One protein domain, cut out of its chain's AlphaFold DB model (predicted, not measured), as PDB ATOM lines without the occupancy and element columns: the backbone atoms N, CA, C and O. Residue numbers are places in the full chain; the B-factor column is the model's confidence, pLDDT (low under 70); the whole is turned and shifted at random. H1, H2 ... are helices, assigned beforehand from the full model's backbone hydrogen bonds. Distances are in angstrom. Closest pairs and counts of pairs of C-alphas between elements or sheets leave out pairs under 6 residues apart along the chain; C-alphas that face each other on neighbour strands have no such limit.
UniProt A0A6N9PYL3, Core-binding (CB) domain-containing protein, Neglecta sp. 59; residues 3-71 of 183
ATOM      1  N   ASP A   3      59.078  -2.246 -55.123       84.00
ATOM      2  CA  ASP A   3      60.125  -3.244 -54.867       84.00
ATOM      3  C   ASP A   3      59.817  -4.163 -53.671       84.00
ATOM      4  O   ASP A   3      60.388  -5.237 -53.547       84.00
ATOM      5  N   ASP A   4      58.839  -3.792 -52.838       81.00
ATOM      6  CA  ASP A   4      58.405  -4.569 -51.667       81.00
ATOM      7  C   ASP A   4      57.166  -5.445 -51.962       81.00
ATOM      8  O   ASP A   4      56.475  -5.896 -51.049       81.00
ATOM      9  N   GLY A   5      56.817  -5.632 -53.243       83.31
ATOM     10  CA  GLY A   5      55.736  -6.528 -53.674       83.31
ATOM     11  C   GLY A   5      54.310  -5.980 -53.521       83.31
ATOM     12  O   GLY A   5      53.342  -6.742 -53.585       83.31
ATOM     13  N   TYR A   6      54.133  -4.669 -53.326       84.00
ATOM     14  CA  TYR A   6      52.794  -4.075 -53.241       84.00
ATOM     15  C   TYR A   6      52.110  -4.005 -54.608       84.00
ATOM     16  O   TYR A   6      52.718  -3.665 -55.621       84.00
ATOM     17  N   THR A   7      50.793  -4.234 -54.632       88.44
ATOM     18  CA  THR A   7      50.020  -4.136 -55.874       88.44
ATOM     19  C   THR A   7      49.978  -2.700 -56.397       88.44
ATOM     20  O   THR A   7      49.808  -1.741 -55.639       88.44
ATOM     21  N   THR A   8      50.054  -2.541 -57.719       90.94
ATOM     22  CA  THR A   8      49.992  -1.232 -58.392       90.94
ATOM     23  C   THR A   8      48.757  -0.427 -57.990       90.94
ATOM     24  O   THR A   8      48.837   0.781 -57.774       90.94
ATOM     25  N   GLU A   9      47.612  -1.094 -57.850       88.50
ATOM     26  CA  GLU A   9      46.359  -0.473 -57.419       88.50
ATOM     27  C   GLU A   9      46.461   0.107 -56.001       88.50
ATOM     28  O   GLU A   9      45.978   1.206 -55.731       88.50
ATOM     29  N   TYR A  10      47.129  -0.595 -55.084       85.06
ATOM     30  CA  TYR A  10      47.322  -0.095 -53.727       85.06
ATOM     31  C   TYR A  10      48.222   1.140 -53.686       85.06
ATOM     32  O   TYR A  10      47.886   2.117 -53.014       85.06
ATOM     33  N   ILE A  11      49.317   1.117 -54.449       88.75
ATOM     34  CA  ILE A  11      50.239   2.253 -54.577       88.75
ATOM     35  C   ILE A  11      49.492   3.473 -55.124       88.75
ATOM     36  O   ILE A  11      49.527   4.541 -54.514       88.75
ATOM     37  N   LYS A  12      48.730   3.299 -56.212       90.88
ATOM     38  CA  LYS A  12      47.928   4.374 -56.821       90.88
ATOM     39  C   LYS A  12      46.960   5.012 -55.828       90.88
ATOM     40  O   LYS A  12      46.845   6.234 -55.798       90.88
ATOM     41  N   ARG A  13      46.289   4.213 -54.993       87.88
ATOM     42  CA  ARG A  13      45.376   4.742 -53.967       87.88
ATOM     43  C   ARG A  13      46.104   5.630 -52.966       87.88
ATOM     44  O   ARG A  13      45.644   6.739 -52.712       87.88
ATOM     45  N   ILE A  14      47.234   5.171 -52.427       88.62
ATOM     46  CA  ILE A  14      48.037   5.962 -51.482       88.62
ATOM     47  C   ILE A  14      48.515   7.256 -52.142       88.62
ATOM     48  O   ILE A  14      48.321   8.337 -51.586       88.62
ATOM     49  N   GLU A  15      49.042   7.176 -53.364       91.12
ATOM     50  CA  GLU A  15      49.454   8.362 -54.114       91.12
ATOM     51  C   GLU A  15      48.309   9.354 -54.338       91.12
ATOM     52  O   GLU A  15      48.529  10.563 -54.283       91.12
ATOM     53  N   TRP A  16      47.093   8.879 -54.618       91.31
ATOM     54  CA  TRP A  16      45.934   9.751 -54.812       91.31
ATOM     55  C   TRP A  16      45.565  10.520 -53.551       91.31
ATOM     56  O   TRP A  16      45.266  11.711 -53.652       91.31
ATOM     57  N   GLU A  17      45.614   9.882 -52.382       91.06
ATOM     58  CA  GLU A  17      45.333  10.566 -51.118       91.06
ATOM     59  C   GLU A  17      46.453  11.550 -50.755       91.06
ATOM     60  O   GLU A  17      46.153  12.695 -50.426       91.06
ATOM     61  N   ILE A  18      47.728  11.196 -50.957       91.25
ATOM     62  CA  ILE A  18      48.851  12.137 -50.781       91.25
ATOM     63  C   ILE A  18      48.711  13.338 -51.730       91.25
ATOM     64  O   ILE A  18      48.854  14.491 -51.321       91.25
ATOM     65  N   LYS A  19      48.391  13.097 -53.007       93.12
ATOM     66  CA  LYS A  19      48.151  14.164 -53.992       93.12
ATOM     67  C   LYS A  19      46.955  15.031 -53.603       93.12
ATOM     68  O   LYS A  19      46.975  16.228 -53.875       93.12
ATOM     69  N   TRP A  20      45.911  14.456 -53.008       92.19
ATOM     70  CA  TRP A  20      44.780  15.230 -52.505       92.19
ATOM     71  C   TRP A  20      45.203  16.132 -51.345       92.19
ATOM     72  O   TRP A  20      44.997  17.337 -51.453       92.19
ATOM     73  N   LEU A  21      45.882  15.588 -50.329       91.56
ATOM     74  CA  LEU A  21      46.386  16.352 -49.180       91.56
ATOM     75  C   LEU A  21      47.272  17.522 -49.609       91.56
ATOM     76  O   LEU A  21      47.092  18.645 -49.149       91.56
ATOM     77  N   ARG A  22      48.189  17.291 -50.555       91.25
ATOM     78  CA  ARG A  22      49.060  18.352 -51.089       91.25
ATOM     79  C   ARG A  22      48.274  19.484 -51.749       91.25
ATOM     80  O   ARG A  22      48.647  20.639 -51.595       91.25
ATOM     81  N   ARG A  23      47.197  19.165 -52.473       90.88
ATOM     82  CA  ARG A  23      46.351  20.162 -53.153       90.88
ATOM     83  C   ARG A  23      45.442  20.924 -52.197       90.88
ATOM     84  O   ARG A  23      45.061  22.045 -52.507       90.88
ATOM     85  N   THR A  24      45.057  20.316 -51.080       90.12
ATOM     86  CA  THR A  24      44.107  20.908 -50.129       90.12
ATOM     87  C   THR A  24      44.766  21.522 -48.898       90.12
ATOM     88  O   THR A  24      44.073  22.177 -48.125       90.12
ATOM     89  N   ARG A  25      46.092  21.395 -48.750       85.81
ATOM     90  CA  ARG A  25      46.873  21.935 -47.624       85.81
ATOM     91  C   ARG A  25      46.695  23.439 -47.397       85.81
ATOM     92  O   ARG A  25      46.748  23.880 -46.260       85.81
ATOM     93  N   SER A  26      46.510  24.234 -48.452       86.56
ATOM     94  CA  SER A  26      46.268  25.680 -48.316       86.56
ATOM     95  C   SER A  26      44.827  26.017 -47.931       86.56
ATOM     96  O   SER A  26      44.567  27.108 -47.441       86.56
ATOM     97  N   LYS A  27      43.887  25.095 -48.169       89.69
ATOM     98  CA  LYS A  27      42.456  25.298 -47.926       89.69
ATOM     99  C   LYS A  27      42.031  24.854 -46.527       89.69
ATOM    100  O   LYS A  27      41.118  25.443 -45.961       89.69
ATOM    101  N   TYR A  28      42.652  23.804 -45.998       89.38
ATOM    102  CA  TYR A  28      42.307  23.243 -44.696       89.38
ATOM    103  C   TYR A  28      43.540  23.194 -43.803       89.38
ATOM    104  O   TYR A  28      44.620  22.797 -44.241       89.38
ATOM    105  N   HIS A  29      43.356  23.571 -42.541       87.31
ATOM    106  CA  HIS A  29      44.370  23.410 -41.513       87.31
ATOM    107  C   HIS A  29      44.212  22.029 -40.870       87.31
ATOM    108  O   HIS A  29      43.173  21.733 -40.286       87.31
ATOM    109  N   PHE A  30      45.222  21.174 -41.016       88.56
ATOM    110  CA  PHE A  30      45.233  19.833 -40.438       88.56
ATOM    111  C   PHE A  30      46.168  19.808 -39.232       88.56
ATOM    112  O   PHE A  30      47.348  20.118 -39.387       88.56
ATOM    113  N   VAL A  31      45.656  19.408 -38.067       87.06
ATOM    114  CA  VAL A  31      46.449  19.257 -36.833       87.06
ATOM    115  C   VAL A  31      46.820  17.786 -36.609       87.06
ATOM    116  O   VAL A  31      47.839  17.481 -35.997       87.06
ATOM    117  N   SER A  32      46.038  16.857 -37.166       88.88
ATOM    118  CA  SER A  32      46.269  15.416 -37.074       88.88
ATOM    119  C   SER A  32      45.835  14.652 -38.333       88.88
ATOM    120  O   SER A  32      45.035  15.125 -39.147       88.88
ATOM    121  N   TYR A  33      46.290  13.401 -38.471       90.94
ATOM    122  CA  TYR A  33      45.782  12.484 -39.501       90.94
ATOM    123  C   TYR A  33      44.286  12.165 -39.344       90.94
ATOM    124  O   TYR A  33      43.631  11.789 -40.321       90.94
ATOM    125  N   GLN A  34      43.734  12.309 -38.135       88.94
ATOM    126  CA  GLN A  34      42.297  12.176 -37.899       88.94
ATOM    127  C   GLN A  34      41.542  13.332 -38.555       88.94
ATOM    128  O   GLN A  34      40.586  13.081 -39.288       88.94
ATOM    129  N   ASP A  35      42.022  14.568 -38.400       89.19
ATOM    130  CA  ASP A  35      41.422  15.748 -39.040       89.19
ATOM    131  C   ASP A  35      41.477  15.641 -40.560       89.19
ATOM    132  O   ASP A  35      40.502  15.944 -41.252       89.19
ATOM    133  N   MET A  36      42.597  15.142 -41.095       92.44
ATOM    134  CA  MET A  36      42.733  14.867 -42.524       92.44
ATOM    135  C   MET A  36      41.681  13.859 -43.002       92.44
ATOM    136  O   MET A  36      41.029  14.083 -44.023       92.44
ATOM    137  N   PHE A  37      41.480  12.768 -42.255       91.88
ATOM    138  CA  PHE A  37      40.460  11.765 -42.553       91.88
ATOM    139  C   PHE A  37      39.040  12.342 -42.498       91.88
ATOM    140  O   PHE A  37      38.278  12.140 -43.446       91.88
ATOM    141  N   HIS A  38      38.687  13.058 -41.429       89.69
ATOM    142  CA  HIS A  38      37.362  13.662 -41.264       89.69
ATOM    143  C   HIS A  38      37.074  14.662 -42.384       89.69
ATOM    144  O   HIS A  38      36.105  14.491 -43.129       89.69
ATOM    145  N   THR A  39      38.007  15.584 -42.629       91.38
ATOM    146  CA  THR A  39      37.914  16.545 -43.734       91.38
ATOM    147  C   THR A  39      37.754  15.832 -45.075       91.38
ATOM    148  O   THR A  39      36.963  16.243 -45.923       91.38
ATOM    149  N   ARG A  40      38.488  14.738 -45.308       90.75
ATOM    150  CA  ARG A  40      38.409  13.975 -46.561       90.75
ATOM    151  C   ARG A  40      37.057  13.293 -46.760       90.75
ATOM    152  O   ARG A  40      36.592  13.188 -47.901       90.75
ATOM    153  N   VAL A  41      36.461  12.792 -45.683       90.00
ATOM    154  CA  VAL A  41      35.134  12.165 -45.695       90.00
ATOM    155  C   VAL A  41      34.055  13.204 -45.997       90.00
ATOM    156  O   VAL A  41      33.208  12.941 -46.847       90.00
ATOM    157  N   GLU A  42      34.134  14.378 -45.373       87.31
ATOM    158  CA  GLU A  42      33.154  15.466 -45.504       87.31
ATOM    159  C   GLU A  42      33.243  16.196 -46.847       87.31
ATOM    160  O   GLU A  42      32.237  16.482 -47.487       87.31
ATOM    161  N   THR A  43      34.461  16.457 -47.320       85.81
ATOM    162  CA  THR A  43      34.713  17.252 -48.539       85.81
ATOM    163  C   THR A  43      34.880  16.386 -49.788       85.81
ATOM    164  O   THR A  43      35.317  16.841 -50.853       85.81
ATOM    165  N   GLY A  44      34.576  15.093 -49.670       76.50
ATOM    166  CA  GLY A  44      34.661  14.146 -50.766       76.50
ATOM    167  C   GLY A  44      33.698  14.489 -51.906       76.50
ATOM    168  O   GLY A  44      32.631  15.049 -51.709       76.50
ATOM    169  N   ARG A  45      34.024  14.045 -53.129       71.62
ATOM    170  CA  ARG A  45      33.176  14.243 -54.330       71.62
ATOM    171  C   ARG A  45      31.727  13.743 -54.203       71.62
ATOM    172  O   ARG A  45      30.903  14.088 -55.037       71.62
ATOM    173  N   LYS A  46      31.431  12.871 -53.234       73.56
ATOM    174  CA  LYS A  46      30.087  12.325 -53.011       73.56
ATOM    175  C   LYS A  46      29.508  12.991 -51.770       73.56
ATOM    176  O   LYS A  46      30.171  12.974 -50.742       73.56
ATOM    177  N   LYS A  47      28.266  13.477 -51.874       68.06
ATOM    178  CA  LYS A  47      27.520  14.139 -50.788       68.06
ATOM    179  C   LYS A  47      27.401  13.270 -49.528       68.06
ATOM    180  O   LYS A  47      27.385  13.796 -48.427       68.06
ATOM    181  N   VAL A  48      27.357  11.946 -49.700       75.94
ATOM    182  CA  VAL A  48      27.404  10.964 -48.610       75.94
ATOM    183  C   VAL A  48      28.558   9.997 -48.860       75.94
ATOM    184  O   VAL A  48      28.680   9.399 -49.937       75.94
ATOM    185  N   CYS A  49      29.429   9.848 -47.865       78.81
ATOM    186  CA  CYS A  49      30.495   8.857 -47.887       78.81
ATOM    187  C   CYS A  49      29.940   7.509 -47.417       78.81
ATOM    188  O   CYS A  49      29.426   7.409 -46.307       78.81
ATOM    189  N   SER A  50      30.044   6.466 -48.246       85.19
ATOM    190  CA  SER A  50      29.648   5.121 -47.821       85.19
ATOM    191  C   SER A  50      30.557   4.609 -46.704       85.19
ATOM    192  O   SER A  50      31.752   4.924 -46.669       85.19
ATOM    193  N   GLU A  51      30.019   3.756 -45.833       84.50
ATOM    194  CA  GLU A  51      30.775   3.184 -44.716       84.50
ATOM    195  C   GLU A  51      32.031   2.437 -45.191       84.50
ATOM    196  O   GLU A  51      33.119   2.648 -44.655       84.50
ATOM    197  N   GLY A  52      31.925   1.650 -46.269       85.25
ATOM    198  CA  GLY A  52      33.073   0.960 -46.863       85.25
ATOM    199  C   GLY A  52      34.163   1.919 -47.358       85.25
ATOM    200  O   GLY A  52      35.356   1.675 -47.163       85.25
ATOM    201  N   ARG A  53      33.785   3.067 -47.936       85.44
ATOM    202  CA  ARG A  53      34.758   4.093 -48.341       85.44
ATOM    203  C   ARG A  53      35.409   4.744 -47.126       85.44
ATOM    204  O   ARG A  53      36.630   4.897 -47.116       85.44
ATOM    205  N   ALA A  54      34.622   5.098 -46.113       88.19
ATOM    206  CA  ALA A  54      35.139   5.649 -44.865       88.19
ATOM    207  C   ALA A  54      36.100   4.664 -44.182       88.19
ATOM    208  O   ALA A  54      37.156   5.068 -43.701       88.19
ATOM    209  N   TYR A  55      35.794   3.365 -44.199       86.25
ATOM    210  CA  TYR A  55      36.682   2.314 -43.705       86.25
ATOM    211  C   TYR A  55      38.027   2.298 -44.439       86.25
ATOM    212  O   TYR A  55      39.077   2.334 -43.794       86.25
ATOM    213  N   HIS A  56      38.014   2.303 -45.776       85.62
ATOM    214  CA  HIS A  56      39.243   2.313 -46.567       85.62
ATOM    215  C   HIS A  56      40.077   3.576 -46.353       85.62
ATOM    216  O   HIS A  56      41.283   3.465 -46.136       85.62
ATOM    217  N   LEU A  57      39.449   4.755 -46.358       89.69
ATOM    218  CA  LEU A  57      40.138   6.015 -46.080       89.69
ATOM    219  C   LEU A  57      40.768   5.979 -44.689       89.69
ATOM    220  O   LEU A  57      41.967   6.199 -44.559       89.69
ATOM    221  N   ARG A  58      40.002   5.598 -43.662       88.88
ATOM    222  CA  ARG A  58      40.504   5.486 -42.288       88.88
ATOM    223  C   ARG A  58      41.720   4.566 -42.198       88.88
ATOM    224  O   ARG A  58      42.685   4.892 -41.518       88.88
ATOM    225  N   SER A  59      41.694   3.432 -42.902       86.19
ATOM    226  CA  SER A  59      42.837   2.519 -42.967       86.19
ATOM    227  C   SER A  59      44.055   3.163 -43.632       86.19
ATOM    228  O   SER A  59      45.164   2.949 -43.154       86.19
ATOM    229  N   MET A  60      43.870   3.946 -44.697       88.75
ATOM    230  CA  MET A  60      44.963   4.635 -45.392       88.75
ATOM    231  C   MET A  60      45.587   5.744 -44.546       88.75
ATOM    232  O   MET A  60      46.804   5.803 -44.444       88.75
ATOM    233  N   TYR A  61      44.779   6.579 -43.892       91.06
ATOM    234  CA  TYR A  61      45.303   7.608 -42.989       91.06
ATOM    235  C   TYR A  61      46.033   6.977 -41.791       91.06
ATOM    236  O   TYR A  61      47.089   7.466 -41.411       91.06
ATOM    237  N   ALA A  62      45.560   5.832 -41.270       88.56
ATOM    238  CA  ALA A  62      46.284   5.083 -40.231       88.56
ATOM    239  C   ALA A  62      47.666   4.608 -40.708       88.56
ATOM    240  O   ALA A  62      48.621   4.566 -39.939       88.56
ATOM    241  N   ILE A  63      47.754   4.186 -41.971       88.44
ATOM    242  CA  ILE A  63      49.002   3.746 -42.594       88.44
ATOM    243  C   ILE A  63      49.978   4.915 -42.732       88.44
ATOM    244  O   ILE A  63      51.148   4.750 -42.406       88.44
ATOM    245  N   LEU A  64      49.502   6.070 -43.203       89.50
ATOM    246  CA  LEU A  64      50.340   7.258 -43.354       89.50
ATOM    247  C   LEU A  64      50.888   7.720 -42.001       89.50
ATOM    248  O   LEU A  64      52.087   7.945 -41.897       89.50
ATOM    249  N   GLN A  65      50.039   7.745 -40.969       90.06
ATOM    250  CA  GLN A  65      50.452   8.070 -39.606       90.06
ATOM    251  C   GLN A  65      51.552   7.136 -39.091       90.06
ATOM    252  O   GLN A  65      52.583   7.597 -38.622       90.06
ATOM    253  N   ARG A  66      51.371   5.816 -39.223       87.00
ATOM    254  CA  ARG A  66      52.400   4.843 -38.815       87.00
ATOM    255  C   ARG A  66      53.697   4.979 -39.599       87.00
ATOM    256  O   ARG A  66      54.763   4.696 -39.069       87.00
ATOM    257  N   PHE A  67      53.605   5.318 -40.879       87.88
ATOM    258  CA  PHE A  67      54.798   5.503 -41.688       87.88
ATOM    259  C   PHE A  67      55.600   6.713 -41.206       87.88
ATOM    260  O   PHE A  67      56.812   6.602 -41.075       87.88
ATOM    261  N   GLU A  68      54.928   7.828 -40.908       88.81
ATOM    262  CA  GLU A  68      55.578   9.034 -40.387       88.81
ATOM    263  C   GLU A  68      56.138   8.830 -38.972       88.81
ATOM    264  O   GLU A  68      57.283   9.185 -38.719       88.81
ATOM    265  N   GLU A  69      55.367   8.224 -38.067       86.94
ATOM    266  CA  GLU A  69      55.755   8.087 -36.657       86.94
ATOM    267  C   GLU A  69      56.720   6.920 -36.399       86.94
ATOM    268  O   GLU A  69      57.670   7.060 -35.635       86.94
ATOM    269  N   ASP A  70      56.489   5.766 -37.035       83.19
ATOM    270  CA  ASP A  70      57.197   4.517 -36.725       83.19
ATOM    271  C   ASP A  70      58.210   4.122 -37.824       83.19
ATOM    272  O   ASP A  70      58.854   3.075 -37.729       83.19
ATOM    273  N   GLY A  71      58.298   4.876 -38.932       81.62
ATOM    274  CA  GLY A  71      59.081   4.493 -40.121       81.62
ATOM    275  C   GLY A  71      58.563   3.223 -40.811       81.62
ATOM    276  O   GLY A  71      59.243   2.607 -41.636       81.62
TER     277      GLY A  71
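Overview. This is residues 3 to 71 of the 183 residues of the protein "Core-binding (CB) domain-containing protein" of Neglecta sp. 59 (UniProt A0A6N9PYL3). A helical hairpin, H2 and H3 side by side, is crossed by a third helix, H1, which passes over one side of the pair nearly at right angles. H1 and H3 cross as an X, and the far part of H1 comes near H2. The printed part has 69 residues with three named helices, in the order H1, H2, H3, and no named strand; the class is all helix. It is compact, with a radius of gyration of the C-alphas of 12.4 A and spans of 36 by 25 by 19 A; residues 3 to 9 stick out.

Along the chain. H1 is residues 8 to 24, 24.4 A from first to last C-alpha, beginning at C-alpha 8 (49.992, -1.232, -58.392). H2 is residues 33 to 42, 14.3 A long, with C-alpha 33 at (45.782, 12.484, -39.501). H3, the longest helix, is residues 51 to 70, 27.6 A long, ending at C-alpha 70 (57.197, 4.517, -36.725).

Arrangement. H1 and H3 are close but not clearly touching; their closest C-alphas, of Ile 14 and Met 60, are 6.9 A apart. Their lines are about perpendicular, at 82 degrees. H1 and H2 are also close but not clearly touching, with the C-alphas of Leu 21 and Met 36 closest at 7.7 A, and about perpendicular at 88 degrees. H2 and H3 touch and form a hairpin, running opposite ways at a shallow tilt of 23 degrees; their closest C-alphas are those of Tyr 33 and Tyr 61, 6.0 A apart. In H1, H2 and H3 every O i to N i+4 pair is within hydrogen-bond range.

Size, cuts and confidence. The two C-alphas farthest apart, of Asp 3 and Lys 47, are 37.2 A apart. The printed part has no cut, and both links, H1 to H2 and H2 to H3, are short. Residues 42 to 48 and residues 66 to 71, of which 66 to 70 belong to H3, also stand free. The mean pLDDT of the printed part is 87.1, and residue 47 is under 70.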